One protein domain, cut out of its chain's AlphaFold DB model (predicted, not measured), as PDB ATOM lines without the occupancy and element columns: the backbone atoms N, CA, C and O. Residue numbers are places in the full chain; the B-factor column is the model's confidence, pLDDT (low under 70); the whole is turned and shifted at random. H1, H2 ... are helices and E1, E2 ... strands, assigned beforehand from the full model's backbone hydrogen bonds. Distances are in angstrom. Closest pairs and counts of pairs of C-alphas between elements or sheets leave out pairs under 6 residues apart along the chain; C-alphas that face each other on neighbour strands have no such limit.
ATOM      1  N   ARG A  51      20.427  42.312-109.098       88.12
ATOM      2  CA  ARG A  51      21.778  42.479-108.560       88.12
ATOM      3  C   ARG A  51      22.204  41.212-107.834       88.12
ATOM      4  O   ARG A  51      21.361  40.397-107.462       88.12
ATOM      5  N   CYS A  52      23.498  41.052-107.608       88.81
ATOM      6  CA  CYS A  52      24.004  39.970-106.775       88.81
ATOM      7  C   CYS A  52      23.569  40.150-105.317       88.81
ATOM      8  O   CYS A  52      23.527  41.275-104.806       88.81
ATOM      9  N   ARG A  53      23.250  39.031-104.661       88.25
ATOM     10  CA  ARG A  53      22.985  39.001-103.223       88.25
ATOM     11  C   ARG A  53      24.290  39.220-102.468       88.25
ATOM     12  O   ARG A  53      25.289  38.561-102.768       88.25
ATOM     13  N   LEU A  54      24.279  40.112-101.483       87.62
ATOM     14  CA  LEU A  54      25.433  40.288-100.608       87.62
ATOM     15  C   LEU A  54      25.661  39.024 -99.759       87.62
ATOM     16  O   LEU A  54      24.703  38.369 -99.336       87.62
ATOM     17  N   PRO A  55      26.923  38.659 -99.491       86.88
ATOM     18  CA  PRO A  55      27.222  37.537 -98.620       86.88
ATOM     19  C   PRO A  55      26.820  37.859 -97.170       86.88
ATOM     20  O   PRO A  55      26.914  39.001 -96.709       86.88
ATOM     21  N   SER A  56      26.391  36.829 -96.436       85.69
ATOM     22  CA  SER A  56      25.807  36.949 -95.089       85.69
ATOM     23  C   SER A  56      26.749  37.534 -94.028       85.69
ATOM     24  O   SER A  56      26.294  37.960 -92.968       85.69
ATOM     25  N   ASN A  57      28.056  37.574 -94.309       84.81
ATOM     26  CA  ASN A  57      29.078  38.205 -93.474       84.81
ATOM     27  C   ASN A  57      29.086  39.740 -93.572       84.81
ATOM     28  O   ASN A  57      29.532  40.393 -92.633       84.81
ATOM     29  N   ILE A  58      28.629  40.309 -94.692       84.31
ATOM     30  CA  ILE A  58      28.531  41.762 -94.896       84.31
ATOM     31  C   ILE A  58      27.138  42.242 -94.490       84.31
ATOM     32  O   ILE A  58      27.005  43.232 -93.773       84.31
ATOM     33  N   TRP A  59      26.102  41.533 -94.943       84.56
ATOM     34  CA  TRP A  59      24.715  41.857 -94.638       84.56
ATOM     35  C   TRP A  59      23.908  40.578 -94.426       84.56
ATOM     36  O   TRP A  59      23.849  39.722 -95.304       84.56
ATOM     37  N   SER A  60      23.303  40.433 -93.247       79.12
ATOM     38  CA  SER A  60      22.700  39.166 -92.820       79.12
ATOM     39  C   SER A  60      21.400  38.813 -93.551       79.12
ATOM     40  O   SER A  60      21.087  37.630 -93.651       79.12
ATOM     41  N   ASP A  61      20.666  39.801 -94.076       82.00
ATOM     42  CA  ASP A  61      19.348  39.590 -94.689       82.00
ATOM     43  C   ASP A  61      19.119  40.492 -95.918       82.00
ATOM     44  O   ASP A  61      18.592  41.605 -95.825       82.00
ATOM     45  N   ASP A  62      19.622  40.044 -97.074       81.88
ATOM     46  CA  ASP A  62      19.586  40.780 -98.346       81.88
ATOM     47  C   ASP A  62      18.487  40.257 -99.286       81.88
ATOM     48  O   ASP A  62      18.751  39.727-100.366       81.88
ATOM     49  N   ASP A  63      17.237  40.354 -98.840       82.62
ATOM     50  CA  ASP A  63      16.069  39.832 -99.563       82.62
ATOM     51  C   ASP A  63      15.405  40.869-100.481       82.62
ATOM     52  O   ASP A  63      14.596  40.525-101.348       82.62
ATOM     53  N   GLN A  64      15.724  42.151-100.296       84.75
ATOM     54  CA  GLN A  64      15.098  43.254-101.020       84.75
ATOM     55  C   GLN A  64      16.058  43.901-102.008       84.75
ATOM     56  O   GLN A  64      17.195  44.225-101.685       84.75
ATOM     57  N   TYR A  65      15.572  44.171-103.221       86.69
ATOM     58  CA  TYR A  65      16.380  44.840-104.239       86.69
ATOM     59  C   TYR A  65      16.797  46.256-103.823       86.69
ATOM     60  O   TYR A  65      17.953  46.636-104.011       86.69
ATOM     61  N   LYS A  66      15.867  47.022-103.238       85.81
ATOM     62  CA  LYS A  66      16.113  48.396-102.782       85.81
ATOM     63  C   LYS A  66      16.960  48.402-101.512       85.81
ATOM     64  O   LYS A  66      16.754  47.579-100.621       85.81
ATOM     65  N   SER A  67      17.873  49.365-101.416       84.25
ATOM     66  CA  SER A  67      18.634  49.602-100.195       84.25
ATOM     67  C   SER A  67      17.689  50.012 -99.063       84.25
ATOM     68  O   SER A  67      16.823  50.871 -99.221       84.25
ATOM     69  N   ILE A  68      17.859  49.380 -97.904       84.81
ATOM     70  CA  ILE A  68      17.071  49.687 -96.700       84.81
ATOM     71  C   ILE A  68      17.582  50.985 -96.057       84.81
ATOM     72  O   ILE A  68      16.799  51.807 -95.596       84.81
ATOM     73  N   ASN A  69      18.907  51.173 -96.058       87.69
ATOM     74  CA  ASN A  69      19.611  52.277 -95.406       87.69
ATOM     75  C   ASN A  69      20.708  52.844 -96.322       87.69
ATOM     76  O   ASN A  69      21.206  52.145 -97.207       87.69
ATOM     77  N   ALA A  70      21.178  54.063 -96.036       87.81
ATOM     78  CA  ALA A  70      22.305  54.679 -96.750       87.81
ATOM     79  C   ALA A  70      23.594  53.832 -96.673       87.81
ATOM     80  O   ALA A  70      24.301  53.681 -97.666       87.81
ATOM     81  N   ASN A  71      23.853  53.195 -95.525       87.19
ATOM     82  CA  ASN A  71      24.995  52.290 -95.359       87.19
ATOM     83  C   ASN A  71      24.877  51.047 -96.253       87.19
ATOM     84  O   ASN A  71      25.875  50.584 -96.789       87.19
ATOM     85  N   HIS A  72      23.660  50.526 -96.445       84.81
ATOM     86  CA  HIS A  72      23.425  49.391 -97.338       84.81
ATOM     87  C   HIS A  72      23.726  49.800 -98.788       84.81
ATOM     88  O   HIS A  72      24.423  49.083 -99.496       84.81
ATOM     89  N   GLN A  73      23.300  50.991 -99.209       86.06
ATOM     90  CA  GLN A  73      23.615  51.489-100.547       86.06
ATOM     91  C   GLN A  73      25.128  51.627-100.783       86.06
ATOM     92  O   GLN A  73      25.625  51.152-101.798       86.06
ATOM     93  N   ALA A  74      25.876  52.163 -99.814       87.00
ATOM     94  CA  ALA A  74      27.333  52.262 -99.919       87.00
ATOM     95  C   ALA A  74      28.027  50.887-100.032       87.00
ATOM     96  O   ALA A  74      29.028  50.757-100.734       87.00
ATOM     97  N   LEU A  75      27.497  49.853 -99.370       85.62
ATOM     98  CA  LEU A  75      28.019  48.482 -99.461       85.62
ATOM     99  C   LEU A  75      27.716  47.833-100.817       85.62
ATOM    100  O   LEU A  75      28.566  47.127-101.354       85.62
ATOM    101  N   ILE A  76      26.528  48.087-101.373       86.50
ATOM    102  CA  ILE A  76      26.151  47.651-102.724       86.50
ATOM    103  C   ILE A  76      27.125  48.255-103.739       86.50
ATOM    104  O   ILE A  76      27.734  47.514-104.508       86.50
ATOM    105  N   ASP A  77      27.327  49.571-103.687       85.62
ATOM    106  CA  ASP A  77      28.196  50.291-104.623       85.62
ATOM    107  C   ASP A  77      29.675  49.882-104.487       85.62
ATOM    108  O   ASP A  77      30.425  49.923-105.459       85.62
ATOM    109  N   ALA A  78      30.100  49.455-103.293       85.31
ATOM    110  CA  ALA A  78      31.450  48.949-103.056       85.31
ATOM    111  C   ALA A  78      31.660  47.502-103.541       85.31
ATOM    112  O   ALA A  78      32.791  47.127-103.844       85.31
ATOM    113  N   TYR A  79      30.609  46.676-103.579       82.19
ATOM    114  CA  TYR A  79      30.711  45.240-103.876       82.19
ATOM    115  C   TYR A  79      30.364  44.882-105.331       82.19
ATOM    116  O   TYR A  79      30.910  43.921-105.884       82.19
ATOM    117  N   LEU A  80      29.475  45.648-105.965       83.25
ATOM    118  CA  LEU A  80      29.011  45.411-107.333       83.25
ATOM    119  C   LEU A  80      29.792  46.255-108.342       83.25
ATOM    120  O   LEU A  80      29.960  47.459-108.161       83.25
ATOM    121  N   LEU A  81      30.220  45.642-109.453       78.12
ATOM    122  CA  LEU A  81      30.759  46.426-110.562       78.12
ATOM    123  C   LEU A  81      29.634  47.176-111.285       78.12
ATOM    124  O   LEU A  81      28.614  46.577-111.634       78.12
ATOM    125  N   PRO A  82      29.858  48.448-111.658       71.94
ATOM    126  CA  PRO A  82      28.936  49.169-112.528       71.94
ATOM    127  C   PRO A  82      28.944  48.635-113.973       71.94
ATOM    128  O   PRO A  82      27.976  48.842-114.702       71.94
ATOM    129  N   SER A  83      30.011  47.944-114.403       67.62
ATOM    130  CA  SER A  83      30.177  47.443-115.777       67.62
ATOM    131  C   SER A  83      29.529  46.080-116.041       67.62
ATOM    132  O   SER A  83      29.102  45.829-117.166       67.62
ATOM    133  N   SER A  84      29.439  45.198-115.039       73.75
ATOM    134  CA  SER A  84      28.861  43.855-115.177       73.75
ATOM    135  C   SER A  84      28.014  43.494-113.950       73.75
ATOM    136  O   SER A  84      28.525  43.243-112.870       73.75
ATOM    137  N   LYS A  85      26.685  43.399-114.124       80.00
ATOM    138  CA  LYS A  85      25.732  43.010-113.052       80.00
ATOM    139  C   LYS A  85      25.818  41.535-112.638       80.00
ATOM    140  O   LYS A  85      25.134  41.107-111.713       80.00
ATOM    141  N   CYS A  86      26.598  40.758-113.380       83.94
ATOM    142  CA  CYS A  86      26.758  39.315-113.240       83.94
ATOM    143  C   CYS A  86      27.988  38.922-112.420       83.94
ATOM    144  O   CYS A  86      28.146  37.752-112.072       83.94
ATOM    145  N   GLU A  87      28.867  39.885-112.152       84.19
ATOM    146  CA  GLU A  87      30.150  39.670-111.503       84.19
ATOM    147  C   GLU A  87      30.302  40.645-110.335       84.19
ATOM    148  O   GLU A  87      29.838  41.785-110.376       84.19
ATOM    149  N   ASN A  88      30.971  40.186-109.283       80.50
ATOM    150  CA  ASN A  88      31.394  41.045-108.175       80.50
ATOM    151  C   ASN A  88      32.722  41.718-108.511       80.50
ATOM    152  O   ASN A  88      33.432  41.229-109.386       80.50
ATOM    153  N   ILE A  89      33.113  42.770-107.780       80.25
ATOM    154  CA  ILE A  89      34.369  43.537-107.995       80.25
ATOM    155  C   ILE A  89      35.643  42.691-108.188       80.25
ATOM    156  O   ILE A  89      36.578  43.129-108.850       80.25
ATOM    157  N   ASN A  90      35.666  41.463-107.664       79.69
ATOM    158  CA  ASN A  90      36.771  40.512-107.808       79.69
ATOM    159  C   ASN A  90      36.726  39.686-109.115       79.69
ATOM    160  O   ASN A  90      37.520  38.761-109.272       79.69
ATOM    161  N   GLY A  91      35.783  39.958-110.021       78.44
ATOM    162  CA  GLY A  91      35.552  39.198-111.254       78.44
ATOM    163  C   GLY A  91      34.911  37.823-111.037       78.44
ATOM    164  O   GLY A  91      34.970  36.967-111.916       78.44
ATOM    165  N   THR A  92      34.330  37.561-109.859       83.12
ATOM    166  CA  THR A  92      33.670  36.282-109.561       83.12
ATOM    167  C   THR A  92      32.196  36.319-109.951       83.12
ATOM    168  O   THR A  92      31.476  37.247-109.579       83.12
ATOM    169  N   SER A  93      31.740  35.284-110.664       83.38
ATOM    170  CA  SER A  93      30.330  35.117-111.039       83.38
ATOM    171  C   SER A  93      29.453  34.895-109.807       83.38
ATOM    172  O   SER A  93      29.768  34.066-108.947       83.38
ATOM    173  N   CYS A  94      28.343  35.623-109.728       83.88
ATOM    174  CA  CYS A  94      27.385  35.498-108.636       83.88
ATOM    175  C   CYS A  94      26.519  34.242-108.792       83.88
ATOM    176  O   CYS A  94      26.050  33.933-109.886       83.88
ATOM    177  N   GLN A  95      26.282  33.527-107.689       81.69
ATOM    178  CA  GLN A  95      25.370  32.373-107.666       81.69
ATOM    179  C   GLN A  95      23.953  32.766-107.235       81.69
ATOM    180  O   GLN A  95      22.985  32.251-107.784       81.69
ATOM    181  N   ASN A  96      23.839  33.719-106.303       86.06
ATOM    182  CA  ASN A  96      22.571  34.175-105.740       86.06
ATOM    183  C   ASN A  96      22.263  35.609-106.176       86.06
ATOM    184  O   ASN A  96      23.130  36.487-106.109       86.06
ATOM    185  N   PHE A  97      21.015  35.848-106.570       88.62
ATOM    186  CA  PHE A  97      20.552  37.125-107.108       88.62
ATOM    187  C   PHE A  97      19.341  37.650-106.340       88.62
ATOM    188  O   PHE A  97      18.533  36.885-105.819       88.62
ATOM    189  N   VAL A  98      19.222  38.974-106.300       90.19
ATOM    190  CA  VAL A  98      18.089  39.704-105.730       90.19
ATOM    191  C   VAL A  98      17.428  40.505-106.844       90.19
ATOM    192  O   VAL A  98      18.092  41.269-107.552       90.19
ATOM    193  N   TYR A  99      16.116  40.333-106.987       90.69
ATOM    194  CA  TYR A  99      15.317  40.859-108.093       90.69
ATOM    195  C   TYR A  99      14.382  41.988-107.658       90.69
ATOM    196  O   TYR A  99      13.794  41.947-106.574       90.69
ATOM    197  N   ASP A 100      14.206  42.992-108.519       91.31
ATOM    198  CA  ASP A 100      13.206  44.040-108.332       91.31
ATOM    199  C   ASP A 100      11.819  43.560-108.772       91.31
ATOM    200  O   ASP A 100      11.538  43.387-109.960       91.31
ATOM    201  N   ARG A 101      10.923  43.399-107.797       89.94
ATOM    202  CA  ARG A 101       9.542  42.945-108.015       89.94
ATOM    203  C   ARG A 101       8.531  44.087-108.137       89.94
ATOM    204  O   ARG A 101       7.336  43.821-108.227       89.94
TER     205      ARG A 101
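What this domain is: This is residues 51 to 101 of the 179 residues of the protein "Hypothetical protein" of Rotaria sp. Silwood1 (UniProt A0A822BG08). This is a small, rounded domain with little regular structure, in which loops make up most of the body, helix H1 lies along one side and the short strand E1 lies on the opposite side. Residues 51 to 69 lead into one end of H1, and residues 80 to 96 loop from its other end back to E1. The printed part has 51 residues, with H1 before E1; the class is mixed, with only 13 residues in named elements. It is compact, with a radius of gyration of the C-alphas of 10.2 A and spans of 25 by 21 by 20 A.

Where its parts are: H1, residues 70 to 79, is 14.5 A long, from C-alpha 70 at (22.305, 54.679, -96.750). E1, residues 97 to 99, ends with C-alpha 99 at (15.317, 40.859, -108.093).

How they stand to each other: In H1 every O i to N i+4 pair is within hydrogen-bond range. H1 and E1 are apart. E1 pairs with no named strand, but its residues 97 to 98 pair antiparallel with residues 51 to 52.

The domain as a whole: The C-alphas farthest apart, of Asn 90 and Arg 101, are 27.3 A apart. The printed part has no cut. The link from H1 to E1 is long, 17 residues. Mean pLDDT of the printed part is 84.1; residue 83 is under 70.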